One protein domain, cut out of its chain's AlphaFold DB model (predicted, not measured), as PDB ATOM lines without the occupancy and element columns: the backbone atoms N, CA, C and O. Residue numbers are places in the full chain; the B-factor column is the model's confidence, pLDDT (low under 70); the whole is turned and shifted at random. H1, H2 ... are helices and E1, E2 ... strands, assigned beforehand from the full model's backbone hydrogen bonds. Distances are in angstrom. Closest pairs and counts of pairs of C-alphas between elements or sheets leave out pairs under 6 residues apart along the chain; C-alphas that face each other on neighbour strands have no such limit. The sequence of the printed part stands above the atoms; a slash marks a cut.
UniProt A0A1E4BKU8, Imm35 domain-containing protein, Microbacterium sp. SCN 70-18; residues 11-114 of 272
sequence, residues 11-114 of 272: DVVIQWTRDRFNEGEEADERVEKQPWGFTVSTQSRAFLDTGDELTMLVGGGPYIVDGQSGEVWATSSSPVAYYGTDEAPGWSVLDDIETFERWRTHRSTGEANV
ATOM      1  N   ASP A  11     -52.703 -62.591  90.136       88.19
ATOM      2  CA  ASP A  11     -53.761 -62.353  91.127       88.19
ATOM      3  C   ASP A  11     -53.201 -62.105  92.537       88.19
ATOM      4  O   ASP A  11     -53.773 -61.341  93.309       88.19
ATOM      5  N   VAL A  12     -52.039 -62.684  92.859       87.69
ATOM      6  CA  VAL A  12     -51.343 -62.436  94.130       87.69
ATOM      7  C   VAL A  12     -50.774 -61.018  94.173       87.69
ATOM      8  O   VAL A  12     -50.894 -60.332  95.185       87.69
ATOM      9  N   VAL A  13     -50.206 -60.546  93.060       91.00
ATOM     10  CA  VAL A  13     -49.698 -59.169  92.932       91.00
ATOM     11  C   VAL A  13     -50.838 -58.155  93.008       91.00
ATOM     12  O   VAL A  13     -50.704 -57.119  93.657       91.00
ATOM     13  N   ILE A  14     -51.973 -58.467  92.384       89.62
ATOM     14  CA  ILE A  14     -53.198 -57.666  92.463       89.62
ATOM     15  C   ILE A  14     -53.679 -57.577  93.904       89.62
ATOM     16  O   ILE A  14     -53.890 -56.475  94.398       89.62
ATOM     17  N   GLN A  15     -53.807 -58.711  94.593       84.75
ATOM     18  CA  GLN A  15     -54.279 -58.722  95.973       84.75
ATOM     19  C   GLN A  15     -53.343 -57.922  96.888       84.75
ATOM     20  O   GLN A  15     -53.808 -57.082  97.652       84.75
ATOM     21  N   TRP A  16     -52.024 -58.079  96.732       88.94
ATOM     22  CA  TRP A  16     -51.045 -57.244  97.431       88.94
ATOM     23  C   TRP A  16     -51.229 -55.750  97.137       88.94
ATOM     24  O   TRP A  16     -51.195 -54.934  98.054       88.94
ATOM     25  N   THR A  17     -51.474 -55.386  95.878       88.00
ATOM     26  CA  THR A  17     -51.713 -53.996  95.460       88.00
ATOM     27  C   THR A  17     -52.987 -53.436  96.101       88.00
ATOM     28  O   THR A  17     -52.967 -52.319  96.621       88.00
ATOM     29  N   ARG A  18     -54.074 -54.221  96.133       82.81
ATOM     30  CA  ARG A  18     -55.334 -53.852  96.802       82.81
ATOM     31  C   ARG A  18     -55.107 -53.549  98.270       82.81
ATOM     32  O   ARG A  18     -55.494 -52.478  98.726       82.81
ATOM     33  N   ASP A  19     -54.443 -54.452  98.980       79.38
ATOM     34  CA  ASP A  19     -54.242 -54.330 100.424       79.38
ATOM     35  C   ASP A  19     -53.260 -53.200 100.764       79.38
ATOM     36  O   ASP A  19     -53.472 -52.442 101.711       79.38
ATOM     37  N   ARG A  20     -52.195 -53.043  99.968       81.25
ATOM     38  CA  ARG A  20     -51.142 -52.045 100.198       81.25
ATOM     39  C   ARG A  20     -51.622 -50.612  99.987       81.25
ATOM     40  O   ARG A  20     -51.195 -49.727 100.730       81.25
ATOM     41  N   PHE A  21     -52.452 -50.385  98.972       78.19
ATOM     42  CA  PHE A  21     -52.862 -49.043  98.550       78.19
ATOM     43  C   PHE A  21     -54.352 -48.756  98.780       78.19
ATOM     44  O   PHE A  21     -54.787 -47.629  98.564       78.19
ATOM     45  N   ASN A  22     -55.119 -49.739  99.265       69.44
ATOM     46  CA  ASN A  22     -56.569 -49.656  99.457       69.44
ATOM     47  C   ASN A  22     -57.326 -49.335  98.147       69.44
ATOM     48  O   ASN A  22     -58.216 -48.487  98.117       69.44
ATOM     49  N   GLU A  23     -56.939 -50.009  97.058       66.94
ATOM     50  CA  GLU A  23     -57.292 -49.685  95.656       66.94
ATOM     51  C   GLU A  23     -58.449 -50.517  95.063       66.94
ATOM     52  O   GLU A  23     -58.544 -50.636  93.849       66.94
ATOM     53  N   GLY A  24     -59.320 -51.121  95.882       70.88
ATOM     54  CA  GLY A  24     -60.572 -51.725  95.391       70.88
ATOM     55  C   GLY A  24     -60.417 -52.698  94.207       70.88
ATOM     56  O   GLY A  24     -59.521 -53.542  94.191       70.88
ATOM     57  N   GLU A  25     -61.304 -52.611  93.214       73.56
ATOM     58  CA  GLU A  25     -61.195 -53.394  91.968       73.56
ATOM     59  C   GLU A  25     -60.153 -52.790  91.004       73.56
ATOM     60  O   GLU A  25     -59.609 -53.493  90.154       73.56
ATOM     61  N   GLU A  26     -59.807 -51.512  91.180       72.19
ATOM     62  CA  GLU A  26     -58.902 -50.752  90.314       72.19
ATOM     63  C   GLU A  26     -57.430 -51.188  90.406       72.19
ATOM     64  O   GLU A  26     -56.627 -50.876  89.521       72.19
ATOM     65  N   ALA A  27     -57.059 -51.955  91.434       77.75
ATOM     66  CA  ALA A  27     -55.724 -52.539  91.559       77.75
ATOM     67  C   ALA A  27     -55.310 -53.381  90.338       77.75
ATOM     68  O   ALA A  27     -54.123 -53.441  90.010       77.75
ATOM     69  N   ASP A  28     -56.265 -53.993  89.633       84.25
ATOM     70  CA  ASP A  28     -56.013 -54.798  88.434       84.25
ATOM     71  C   ASP A  28     -55.377 -53.974  87.312       84.25
ATOM     72  O   ASP A  28     -54.546 -54.489  86.561       84.25
ATOM     73  N   GLU A  29     -55.749 -52.698  87.207       84.56
ATOM     74  CA  GLU A  29     -55.277 -51.773  86.172       84.56
ATOM     75  C   GLU A  29     -53.879 -51.227  86.482       84.56
ATOM     76  O   GLU A  29     -53.192 -50.722  85.596       84.56
ATOM     77  N   ARG A  30     -53.422 -51.365  87.733       85.56
ATOM     78  CA  ARG A  30     -52.089 -50.924  88.159       85.56
ATOM     79  C   ARG A  30     -50.999 -51.941  87.854       85.56
ATOM     80  O   ARG A  30     -49.839 -51.545  87.785       85.56
ATOM     81  N   VAL A  31     -51.350 -53.221  87.710       92.50
ATOM     82  CA  VAL A  31     -50.393 -54.329  87.581       92.50
ATOM     83  C   VAL A  31     -50.162 -54.687  86.115       92.50
ATOM     84  O   VAL A  31     -50.997 -55.334  85.473       92.50
ATOM     85  N   GLU A  32     -48.981 -54.357  85.608       92.94
ATOM     86  CA  GLU A  32     -48.543 -54.702  84.259       92.94
ATOM     87  C   GLU A  32     -47.530 -55.856  84.299       92.94
ATOM     88  O   GLU A  32     -46.651 -55.918  85.157       92.94
ATOM     89  N   LYS A  33     -47.677 -56.813  83.374       93.75
ATOM     90  CA  LYS A  33     -46.787 -57.974  83.269       93.75
ATOM     91  C   LYS A  33     -45.560 -57.613  82.436       93.75
ATOM     92  O   LYS A  33     -45.702 -57.180  81.299       93.75
ATOM     93  N   GLN A  34     -44.383 -57.906  82.969       94.56
ATOM     94  CA  GLN A  34     -43.092 -57.744  82.302       94.56
ATOM     95  C   GLN A  34     -42.445 -59.110  82.035       94.56
ATOM     96  O   GLN A  34     -42.891 -60.097  82.615       94.56
ATOM     97  N   PRO A  35     -41.395 -59.221  81.197       93.06
ATOM     98  CA  PRO A  35     -40.712 -60.496  80.930       93.06
ATOM     99  C   PRO A  35     -40.070 -61.170  82.155       93.06
ATOM    100  O   PRO A  35     -39.836 -62.376  82.134       93.06
ATOM    101  N   TRP A  36     -39.811 -60.409  83.218       91.94
ATOM    102  CA  TRP A  36     -39.166 -60.844  84.464       91.94
ATOM    103  C   TRP A  36     -40.105 -60.833  85.685       91.94
ATOM    104  O   TRP A  36     -39.710 -61.246  86.774       91.94
ATOM    105  N   GLY A  37     -41.348 -60.360  85.540       95.31
ATOM    106  CA  GLY A  37     -42.264 -60.196  86.667       95.31
ATOM    107  C   GLY A  37     -43.364 -59.182  86.398       95.31
ATOM    108  O   GLY A  37     -44.096 -59.314  85.416       95.31
ATOM    109  N   PHE A  38     -43.503 -58.192  87.282       96.00
ATOM    110  CA  PHE A  38     -44.563 -57.189  87.194       96.00
ATOM    111  C   PHE A  38     -44.090 -55.789  87.592       96.00
ATOM    112  O   PHE A  38     -43.245 -55.622  88.471       96.00
ATOM    113  N   THR A  39     -44.697 -54.779  86.980       94.44
ATOM    114  CA  THR A  39     -44.665 -53.386  87.431       94.44
ATOM    115  C   THR A  39     -46.007 -53.044  88.073       94.44
ATOM    116  O   THR A  39     -47.055 -53.450  87.572       94.44
ATOM    117  N   VAL A  40     -45.998 -52.297  89.179       92.56
ATOM    118  CA  VAL A  40     -47.222 -51.765  89.800       92.56
ATOM    119  C   VAL A  40     -47.179 -50.242  89.788       92.56
ATOM    120  O   VAL A  40     -46.324 -49.627  90.430       92.56
ATOM    121  N   SER A  41     -48.092 -49.632  89.033       87.38
ATOM    122  CA  SER A  41     -48.191 -48.179  88.908       87.38
ATOM    123  C   SER A  41     -48.739 -47.540  90.181       87.38
ATOM    124  O   SER A  41     -49.796 -47.904  90.697       87.38
ATOM    125  N   THR A  42     -48.035 -46.520  90.646       83.62
ATOM    126  CA  THR A  42     -48.347 -45.685  91.817       83.62
ATOM    127  C   THR A  42     -48.970 -44.349  91.431       83.62
ATOM    128  O   THR A  42     -49.239 -43.536  92.308       83.62
ATOM    129  N   GLN A  43     -49.178 -44.091  90.135       80.00
ATOM    130  CA  GLN A  43     -49.702 -42.814  89.655       80.00
ATOM    131  C   GLN A  43     -51.125 -42.546  90.151       80.00
ATOM    132  O   GLN A  43     -51.865 -43.471  90.505       80.00
ATOM    133  N   SER A  44     -51.508 -41.264  90.186       74.75
ATOM    134  CA  SER A  44     -52.863 -40.893  90.588       74.75
ATOM    135  C   SER A  44     -53.876 -41.405  89.570       74.75
ATOM    136  O   SER A  44     -53.606 -41.461  88.367       74.75
ATOM    137  N   ARG A  45     -55.076 -41.734  90.051       73.19
ATOM    138  CA  ARG A  45     -56.165 -42.157  89.172       73.19
ATOM    139  C   ARG A  45     -56.526 -41.080  88.154       73.19
ATOM    140  O   ARG A  45     -56.666 -41.374  86.976       73.19
ATOM    141  N   ALA A  46     -56.593 -39.829  88.610       73.12
ATOM    142  CA  ALA A  46     -56.858 -38.687  87.748       73.12
ATOM    143  C   ALA A  46     -55.852 -38.617  86.589       73.12
ATOM    144  O   ALA A  46     -56.264 -38.428  85.448       73.12
ATOM    145  N   PHE A  47     -54.568 -38.871  86.843       78.56
ATOM    146  CA  PHE A  47     -53.557 -38.875  85.790       78.56
ATOM    147  C   PHE A  47     -53.736 -40.047  84.825       78.56
ATOM    148  O   PHE A  47     -53.700 -39.844  83.615       78.56
ATOM    149  N   LEU A  48     -53.974 -41.256  85.339       72.94
ATOM    150  CA  LEU A  48     -54.170 -42.446  84.507       72.94
ATOM    151  C   LEU A  48     -55.415 -42.338  83.607       72.94
ATOM    152  O   LEU A  48     -55.361 -42.749  82.452       72.94
ATOM    153  N   ASP A  49     -56.501 -41.746  84.109       75.00
ATOM    154  CA  ASP A  49     -57.760 -41.603  83.368       75.00
ATOM    155  C   ASP A  49     -57.750 -40.441  82.364       75.00
ATOM    156  O   ASP A  49     -58.381 -40.522  81.309       75.00
ATOM    157  N   THR A  50     -57.083 -39.332  82.697       80.94
ATOM    158  CA  THR A  50     -57.180 -38.077  81.924       80.94
ATOM    159  C   THR A  50     -55.922 -37.723  81.139       80.94
ATOM    160  O   THR A  50     -55.996 -36.932  80.201       80.94
ATOM    161  N   GLY A  51     -54.768 -38.271  81.524       75.56
ATOM    162  CA  GLY A  51     -53.458 -37.850  81.030       75.56
ATOM    163  C   GLY A  51     -53.041 -36.438  81.465       75.56
ATOM    164  O   GLY A  51     -52.051 -35.926  80.948       75.56
ATOM    165  N   ASP A  52     -53.774 -35.789  82.380       84.56
ATOM    166  CA  ASP A  52     -53.456 -34.438  82.852       84.56
ATOM    167  C   ASP A  52     -52.218 -34.447  83.756       84.56
ATOM    168  O   ASP A  52     -52.278 -34.846  84.923       84.56
ATOM    169  N   GLU A  53     -51.100 -33.950  83.225       82.88
ATOM    170  CA  GLU A  53     -49.811 -33.838  83.912       82.88
ATOM    171  C   GLU A  53     -49.896 -33.096  85.258       82.88
ATOM    172  O   GLU A  53     -49.105 -33.383  86.156       82.88
ATOM    173  N   LEU A  54     -50.871 -32.197  85.454       82.31
ATOM    174  CA  LEU A  54     -51.072 -31.495  86.732       82.31
ATOM    175  C   LEU A  54     -51.549 -32.415  87.860       82.31
ATOM    176  O   LEU A  54     -51.438 -32.069  89.035       82.31
ATOM    177  N   THR A  55     -52.079 -33.583  87.509       77.44
ATOM    178  CA  THR A  55     -52.545 -34.597  88.457       77.44
ATOM    179  C   THR A  55     -51.534 -35.727  88.651       77.44
ATOM    180  O   THR A  55     -51.762 -36.624  89.466       77.44
ATOM    181  N   MET A  56     -50.405 -35.691  87.938       75.88
ATOM    182  CA  MET A  56     -49.355 -36.700  88.014       75.88
ATOM    183  C   MET A  56     -48.654 -36.676  89.379       75.88
ATOM    184  O   MET A  56     -48.301 -35.619  89.907       75.88
ATOM    185  N   LEU A  57     -48.397 -37.858  89.940       72.69
ATOM    186  CA  LEU A  57     -47.584 -37.990  91.145       72.69
ATOM    187  C   LEU A  57     -46.102 -37.988  90.767       72.69
ATOM    188  O   LEU A  57     -45.635 -38.802  89.969       72.69
ATOM    189  N   VAL A  58     -45.350 -37.071  91.376       66.81
ATOM    190  CA  VAL A  58     -43.911 -36.915  91.145       66.81
ATOM    191  C   VAL A  58     -43.128 -37.646  92.232       66.81
ATOM    192  O   VAL A  58     -43.333 -37.410  93.420       66.81
ATOM    193  N   GLY A  59     -42.182 -38.498  91.830       62.38
ATOM    194  CA  GLY A  59     -41.157 -39.053  92.719       62.38
ATOM    195  C   GLY A  59     -41.371 -40.496  93.172       62.38
ATOM    196  O   GLY A  59     -40.385 -41.152  93.507       62.38
ATOM    197  N   GLY A  60     -42.596 -41.019  93.137       68.38
ATOM    198  CA  GLY A  60     -42.878 -42.417  93.470       68.38
ATOM    199  C   GLY A  60     -42.971 -43.245  92.202       68.38
ATOM    200  O   GLY A  60     -44.075 -43.421  91.723       68.38
ATOM    201  N   GLY A  61     -41.852 -43.698  91.630       76.06
ATOM    202  CA  GLY A  61     -41.859 -44.563  90.442       76.06
ATOM    203  C   GLY A  61     -42.683 -45.845  90.652       76.06
ATOM    204  O   GLY A  61     -43.224 -46.066  91.738       76.06
ATOM    205  N   PRO A  62     -42.802 -46.712  89.636       89.12
ATOM    206  CA  PRO A  62     -43.534 -47.953  89.814       89.12
ATOM    207  C   PRO A  62     -42.863 -48.825  90.874       89.12
ATOM    208  O   PRO A  62     -41.650 -48.773  91.106       89.12
ATOM    209  N   TYR A  63     -43.652 -49.687  91.483       92.25
ATOM    210  CA  TYR A  63     -43.106 -50.826  92.194       92.25
ATOM    211  C   TYR A  63     -42.673 -51.895  91.199       92.25
ATOM    212  O   TYR A  63     -43.369 -52.164  90.222       92.25
ATOM    213  N   ILE A  64     -41.526 -52.508  91.463       94.81
ATOM    214  CA  ILE A  64     -40.992 -53.635  90.697       94.81
ATOM    215  C   ILE A  64     -41.238 -54.898  91.510       94.81
ATOM    216  O   ILE A  64     -40.846 -54.947  92.675       94.81
ATOM    217  N   VAL A  65     -41.873 -55.903  90.911       94.75
ATOM    218  CA  VAL A  65     -42.170 -57.196  91.538       94.75
ATOM    219  C   VAL A  65     -41.476 -58.305  90.761       94.75
ATOM    220  O   VAL A  65     -41.769 -58.522  89.586       94.75
ATOM    221  N   ASP A  66     -40.581 -59.035  91.420       93.75
ATOM    222  CA  ASP A  66     -39.933 -60.209  90.833       93.75
ATOM    223  C   ASP A  66     -40.945 -61.347  90.635       93.75
ATOM    224  O   ASP A  66     -41.516 -61.845  91.607       93.75
ATOM    225  N   GLY A  67     -41.118 -61.808  89.393       92.12
ATOM    226  CA  GLY A  67     -42.027 -62.902  89.044       92.12
ATOM    227  C   GLY A  67     -41.616 -64.272  89.595       92.12
ATOM    228  O   GLY A  67     -42.438 -65.191  89.619       92.12
ATOM    229  N   GLN A  68     -40.371 -64.437  90.053       87.75
ATOM    230  CA  GLN A  68     -39.892 -65.675  90.668       87.75
ATOM    231  C   GLN A  68     -40.046 -65.686  92.188       87.75
ATOM    232  O   GLN A  68     -40.575 -66.649  92.742       87.75
ATOM    233  N   SER A  69     -39.557 -64.652  92.877       84.25
ATOM    234  CA  SER A  69     -39.524 -64.632  94.348       84.25
ATOM    235  C   SER A  69     -40.678 -63.875  95.003       84.25
ATOM    236  O   SER A  69     -40.893 -64.023  96.207       84.25
ATOM    237  N   GLY A  70     -41.402 -63.051  94.244       87.75
ATOM    238  CA  GLY A  70     -42.436 -62.160  94.768       87.75
ATOM    239  C   GLY A  70     -41.893 -60.943  95.514       87.75
ATOM    240  O   GLY A  70     -42.672 -60.203  96.104       87.75
ATOM    241  N   GLU A  71     -40.576 -60.737  95.524       89.75
ATOM    242  CA  GLU A  71     -39.931 -59.586  96.151       89.75
ATOM    243  C   GLU A  71     -40.329 -58.276  95.460       89.75
ATOM    244  O   GLU A  71     -40.426 -58.220  94.234       89.75
ATOM    245  N   VAL A  72     -40.578 -57.238  96.262       90.81
ATOM    246  CA  VAL A  72     -41.127 -55.958  95.811       90.81
ATOM    247  C   VAL A  72     -40.186 -54.813  96.167       90.81
ATOM    248  O   VAL A  72     -39.860 -54.623  97.338       90.81
ATOM    249  N   TRP A  73     -39.811 -53.995  95.187       91.25
ATOM    250  CA  TRP A  73     -39.008 -52.787  95.387       91.25
ATOM    251  C   TRP A  73     -39.798 -51.539  95.010       91.25
ATOM    252  O   TRP A  73     -40.309 -51.449  93.893       91.25
ATOM    253  N   ALA A  74     -39.834 -50.545  95.900       86.38
ATOM    254  CA  ALA A  74     -40.216 -49.193  95.514       86.38
ATOM    255  C   ALA A  74     -39.104 -48.569  94.668       86.38
ATOM    256  O   ALA A  74     -37.923 -48.633  95.022       86.38
ATOM    257  N   THR A  75     -39.476 -47.930  93.563       86.12
ATOM    258  CA  THR A  75     -38.533 -47.146  92.764       86.12
ATOM    259  C   THR A  75     -38.826 -45.660  92.886       86.12
ATOM    260  O   THR A  75     -39.918 -45.237  93.259       86.12
ATOM    261  N   SER A  76     -37.820 -44.838  92.591       76.44
ATOM    262  CA  SER A  76     -37.985 -43.385  92.556       76.44
ATOM    263  C   SER A  76     -37.909 -42.871  91.128       76.44
ATOM    264  O   SER A  76     -37.325 -43.503  90.246       76.44
ATOM    265  N   SER A  77     -38.436 -41.669  90.924       73.06
ATOM    266  CA  SER A  77     -38.253 -40.912  89.681       73.06
ATOM    267  C   SER A  77     -36.903 -40.182  89.621       73.06
ATOM    268  O   SER A  77     -36.699 -39.357  88.733       73.06
ATOM    269  N   SER A  78     -35.982 -40.422  90.567       79.81
ATOM    270  CA  SER A  78     -34.650 -39.813  90.491       79.81
ATOM    271  C   SER A  78     -33.929 -40.288  89.223       79.81
ATOM    272  O   SER A  78     -34.053 -41.464  88.874       79.81
ATOM    273  N   PRO A  79     -33.139 -39.432  88.544       80.31
ATOM    274  CA  PRO A  79     -32.453 -39.822  87.312       80.31
ATOM    275  C   PRO A  79     -31.598 -41.084  87.471       80.31
ATOM    276  O   PRO A  79     -31.581 -41.930  86.586       80.31
ATOM    277  N   VAL A  80     -30.959 -41.252  88.632       83.62
ATOM    278  CA  VAL A  80     -30.144 -42.433  88.952       83.62
ATOM    279  C   VAL A  80     -30.993 -43.702  89.064       83.62
ATOM    280  O   VAL A  80     -30.589 -44.754  88.585       83.62
ATOM    281  N   ALA A  81     -32.174 -43.639  89.681       82.56
ATOM    282  CA  ALA A  81     -33.057 -44.801  89.750       82.56
ATOM    283  C   ALA A  81     -33.713 -45.098  88.394       82.56
ATOM    284  O   ALA A  81     -33.857 -46.266  88.034       82.56
ATOM    285  N   TYR A  82     -34.091 -44.050  87.659       86.38
ATOM    286  CA  TYR A  82     -34.805 -44.139  86.391       86.38
ATOM    287  C   TYR A  82     -33.906 -44.633  85.254       86.38
ATOM    288  O   TYR A  82     -34.227 -45.641  84.628       86.38
ATOM    289  N   TYR A  83     -32.777 -43.961  85.007       87.81
ATOM    290  CA  TYR A  83     -31.850 -44.267  83.910       87.81
ATOM    291  C   TYR A  83     -30.745 -45.247  84.313       87.81
ATOM    292  O   TYR A  83     -30.260 -45.998  83.473       87.81
ATOM    293  N   GLY A  84     -30.382 -45.279  85.598       86.62
ATOM    294  CA  GLY A  84     -29.276 -46.086  86.103       86.62
ATOM    295  C   GLY A  84     -27.969 -45.310  86.213       86.62
ATOM    296  O   GLY A  84     -27.927 -44.081  86.134       86.62
ATOM    297  N   THR A  85     -26.897 -46.061  86.417       86.19
ATOM    298  CA  THR A  85     -25.502 -45.621  86.405       86.19
ATOM    299  C   THR A  85     -24.710 -46.491  85.429       86.19
ATOM    300  O   THR A  85     -25.234 -47.464  84.885       86.19
ATOM    301  N   ASP A  86     -23.426 -46.188  85.248       82.75
ATOM    302  CA  ASP A  86     -22.518 -47.035  84.461       82.75
ATOM    303  C   ASP A  86     -22.404 -48.468  85.024       82.75
ATOM    304  O   ASP A  86     -22.093 -49.411  84.296       82.75
ATOM    305  N   GLU A  87     -22.675 -48.642  86.320       82.81
ATOM    306  CA  GLU A  87     -22.539 -49.911  87.039       82.81
ATOM    307  C   GLU A  87     -23.856 -50.701  87.088       82.81
ATOM    308  O   GLU A  87     -23.846 -51.929  86.990       82.81
ATOM    309  N   ALA A  88     -24.997 -50.011  87.188       85.88
ATOM    310  CA  ALA A  88     -26.301 -50.640  87.375       85.88
ATOM    311  C   ALA A  88     -27.377 -50.001  86.483       85.88
ATOM    312  O   ALA A  88     -27.554 -48.782  86.530       85.88
ATOM    313  N   PRO A  89     -28.157 -50.793  85.724       91.75
ATOM    314  CA  PRO A  89     -29.253 -50.255  84.922       91.75
ATOM    315  C   PRO A  89     -30.316 -49.566  85.793       91.75
ATOM    316  O   PRO A  89     -30.463 -49.843  86.988       91.75
ATOM    317  N   GLY A  90     -31.060 -48.641  85.189       91.38
ATOM    318  CA  GLY A  90     -32.235 -48.025  85.798       91.38
ATOM    319  C   GLY A  90     -33.484 -48.879  85.625       91.38
ATOM    320  O   GLY A  90     -33.499 -49.818  84.833       91.38
ATOM    321  N   TRP A  91     -34.552 -48.560  86.356       90.75
ATOM    322  CA  TRP A  91     -35.794 -49.332  86.243       90.75
ATOM    323  C   TRP A  91     -36.516 -49.124  84.900       90.75
ATOM    324  O   TRP A  91     -37.293 -49.981  84.496       90.75
ATOM    325  N   SER A  92     -36.253 -48.021  84.189       89.69
ATOM    326  CA  SER A  92     -36.917 -47.716  82.909       89.69
ATOM    327  C   SER A  92     -36.424 -48.544  81.718       89.69
ATOM    328  O   SER A  92     -37.024 -48.474  80.654       89.69
ATOM    329  N   VAL A  93     -35.335 -49.302  81.890       91.06
ATOM    330  CA  VAL A  93     -34.696 -50.104  80.830       91.06
ATOM    331  C   VAL A  93     -34.754 -51.606  81.120       91.06
ATOM    332  O   VAL A  93     -33.986 -52.384  80.561       91.06
ATOM    333  N   LEU A  94     -35.621 -52.030  82.043       92.94
ATOM    334  CA  LEU A  94     -35.799 -53.441  82.391       92.94
ATOM    335  C   LEU A  94     -36.679 -54.133  81.344       92.94
ATOM    336  O   LEU A  94     -37.789 -54.564  81.640       92.94
ATOM    337  N   ASP A  95     -36.182 -54.234  80.117       89.69
ATOM    338  CA  ASP A  95     -36.935 -54.798  78.990       89.69
ATOM    339  C   ASP A  95     -36.811 -56.329  78.903       89.69
ATOM    340  O   ASP A  95     -37.590 -56.994  78.222       89.69
ATOM    341  N   ASP A  96     -35.839 -56.914  79.607       92.19
ATOM    342  CA  ASP A  96     -35.550 -58.346  79.597       92.19
ATOM    343  C   ASP A  96     -35.060 -58.862  80.961       92.19
ATOM    344  O   ASP A  96     -34.748 -58.104  81.884       92.19
ATOM    345  N   ILE A  97     -35.029 -60.193  81.099       90.75
ATOM    346  CA  ILE A  97     -34.641 -60.864  82.344       90.75
ATOM    347  C   ILE A  97     -33.157 -60.669  82.689       90.75
ATOM    348  O   ILE A  97     -32.814 -60.603  83.863       90.75
ATOM    349  N   GLU A  98     -32.272 -60.537  81.698       91.06
ATOM    350  CA  GLU A  98     -30.834 -60.364  81.938       91.06
ATOM    351  C   GLU A  98     -30.554 -58.992  82.564       91.06
ATOM    352  O   GLU A  98     -29.835 -58.869  83.560       91.06
ATOM    353  N   THR A  99     -31.188 -57.959  82.019       92.12
ATOM    354  CA  THR A  99     -31.121 -56.592  82.521       92.12
ATOM    355  C   THR A  99     -31.781 -56.479  83.893       92.12
ATOM    356  O   THR A  99     -31.225 -55.823  84.778       92.12
ATOM    357  N   PHE A 100     -32.898 -57.179  84.120       92.81
ATOM    358  CA  PHE A 100     -33.518 -57.285  85.442       92.81
ATOM    359  C   PHE A 100     -32.589 -57.918  86.483       92.81
ATOM    360  O   PHE A 100     -32.423 -57.357  87.562       92.81
ATOM    361  N   GLU A 101     -31.928 -59.033  86.180       89.56
ATOM    362  CA  GLU A 101     -31.009 -59.678  87.128       89.56
ATOM    363  C   GLU A 101     -29.799 -58.784  87.452       89.56
ATOM    364  O   GLU A 101     -29.379 -58.657  88.610       89.56
ATOM    365  N   ARG A 102     -29.270 -58.066  86.453       89.06
ATOM    366  CA  ARG A 102     -28.235 -57.042  86.671       89.06
ATOM    367  C   ARG A 102     -28.731 -55.883  87.531       89.06
ATOM    368  O   ARG A 102     -28.000 -55.416  88.398       89.06
ATOM    369  N   TRP A 103     -29.956 -55.416  87.313       91.56
ATOM    370  CA  TRP A 103     -30.579 -54.406  88.165       91.56
ATOM    371  C   TRP A 103     -30.713 -54.913  89.604       91.56
ATOM    372  O   TRP A 103     -30.259 -54.252  90.536       91.56
ATOM    373  N   ARG A 104     -31.270 -56.116  89.774       88.75
ATOM    374  CA  ARG A 104     -31.580 -56.753  91.057       88.75
ATOM    375  C   ARG A 104     -30.342 -56.953  91.922       88.75
ATOM    376  O   ARG A 104     -30.372 -56.651  93.110       88.75
ATOM    377  N   THR A 105     -29.249 -57.426  91.333       85.25
ATOM    378  CA  THR A 105     -27.976 -57.672  92.038       85.25
ATOM    379  C   THR A 105     -27.358 -56.414  92.653       85.25
ATOM    380  O   THR A 105     -26.603 -56.522  93.615       85.25
ATOM    381  N   HIS A 106     -27.712 -55.225  92.156       83.44
ATOM    382  CA  HIS A 106     -27.254 -53.935  92.684       83.44
ATOM    383  C   HIS A 106     -28.260 -53.277  93.640       83.44
ATOM    384  O   HIS A 106     -28.078 -52.123  94.042       83.44
ATOM    385  N   ARG A 107     -29.342 -53.972  94.004       80.88
ATOM    386  CA  ARG A 107     -30.328 -53.480  94.967       80.88
ATOM    387  C   ARG A 107     -30.153 -54.159  96.314       80.88
ATOM    388  O   ARG A 107     -29.794 -55.328  96.416       80.88
ATOM    389  N   SER A 108     -30.459 -53.406  97.369       75.81
ATOM    390  CA  SER A 108     -30.804 -54.018  98.647       75.81
ATOM    391  C   SER A 108     -32.060 -54.871  98.478       75.81
ATOM    392  O   SER A 108     -32.814 -54.711  97.515       75.81
ATOM    393  N   THR A 109     -32.326 -55.735  99.451       69.88
ATOM    394  CA  THR A 109     -33.605 -56.442  99.539       69.88
ATOM    395  C   THR A 109     -34.791 -55.494  99.413       69.88
ATOM    396  O   THR A 109     -34.735 -54.350  99.879       69.88
ATOM    397  N   GLY A 110     -35.841 -55.993  98.764       75.75
ATOM    398  CA  GLY A 110     -37.093 -55.286  98.547       75.75
ATOM    399  C   GLY A 110     -37.758 -54.865  99.855       75.75
ATOM    400  O   GLY A 110     -37.437 -55.361 100.933       75.75
ATOM    401  N   GLU A 111     -38.705 -53.940  99.772       82.06
ATOM    402  CA  GLU A 111     -39.454 -53.469 100.941       82.06
ATOM    403  C   GLU A 111     -40.633 -54.384 101.309       82.06
ATOM    404  O   GLU A 111     -41.087 -54.383 102.452       82.06
ATOM    405  N   ALA A 112     -41.112 -55.217 100.380       81.88
ATOM    406  CA  ALA A 112     -42.252 -56.115 100.591       81.88
ATOM    407  C   ALA A 112     -42.094 -57.447  99.832       81.88
ATOM    408  O   ALA A 112     -41.143 -57.627  99.065       81.88
ATOM    409  N   ASN A 113     -43.006 -58.394 100.069       86.25
ATOM    410  CA  ASN A 113     -43.186 -59.573  99.228       86.25
ATOM    411  C   ASN A 113     -44.682 -59.798  98.947       86.25
ATOM    412  O   ASN A 113     -45.499 -59.788  99.864       86.25
ATOM    413  N   VAL A 114     -45.062 -60.012  97.685       83.44
ATOM    414  CA  VAL A 114     -46.482 -60.155  97.310       83.44
ATOM    415  C   VAL A 114     -47.140 -61.399  97.896       83.44
ATOM    416  O   VAL A 114     -48.346 -61.403  98.095       83.44
TER     417      VAL A 114
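This is residues 11 to 114 of the 272 residues of the protein "Imm35 domain-containing protein" of Microbacterium sp. SCN 70-18 (UniProt A0A1E4BKU8). A small, twisted four-stranded antiparallel sheet runs through this domain, with H1 over one face of it and the shorter helices set around it. Between E2 and E3 the backbone loops out to H3, away from the sheet; after E4 it makes H4 near that strand's end, a long unnamed stretch and H5, and residues 112 to 113 come back beside E4. The printed part has 104 residues with five named helices and four named strands, in the order H1 H2 E1 E2 H3 E3 E4 H4 H5; the sheet's order is E1 - E2 - E3 - E4, and the class is mixed, helices and strands. The whole is compact, with a radius of gyration of the C-alphas of 13.6 A, and rounded, spanning 36 by 30 by 21 A.

Start with H1, residues 11 to 21, which touches H2, residues 27 to 30; their closest C-alphas, those of Arg 18 and Ala 27, are 5.4 A apart. Next look for the hairpin of E1, residues 31 to 34, and E2, residues 37 to 40, where N 32 and O 39 are 2.9 A apart, within hydrogen-bond range. H1 is on the sheet at a height of 9.5 A, over E2, and only just runs along the strands, at 27 degrees to E2 on the local plane. H2 only grazes the sheet. H3, residues 45 to 50, is not on the sheet and touches no helix. E3, residues 60 to 66, is antiparallel to E2, with N 40 and O 63 2.8 A apart. E3 forms a hairpin with E4, residues 71 to 76, where N 64 and O 73 are 2.9 A apart. The sheet is only just strongly twisted, its C-alphas lying up to 4.4 A off the best plane. H4, residues 79 to 83, only grazes it; the closest C-alphas of E4 and H4, Thr 75 and Ala 81, are 6.7 A apart. H5, residues 97 to 105, also only grazes the sheet and is near E3. In H1, H3, H4 and H5 every O i to N i+4 pair is within hydrogen-bond range; H2 is too short for one.

Find C-alpha 11 at (-53.761, -62.353, 91.127); from there H1 runs 15.3 A to C-alpha 21. E3 begins at C-alpha 60, (-42.878, -42.417, 93.470), and covers 18.2 A; E4 covers 16.7 A. H5 runs 12.2 A and ends at C-alpha 105, (-27.976, -57.672, 92.038).

The two C-alphas farthest apart, those of Glu 25 and Asp 86, are 39.9 A apart. The printed part has no cut, and the link from H4 to H5, 13 residues, is long. Look for pLDDT under 70 at residues 22 to 23, 58 to 60 and 109; the mean of the printed part is 84.2.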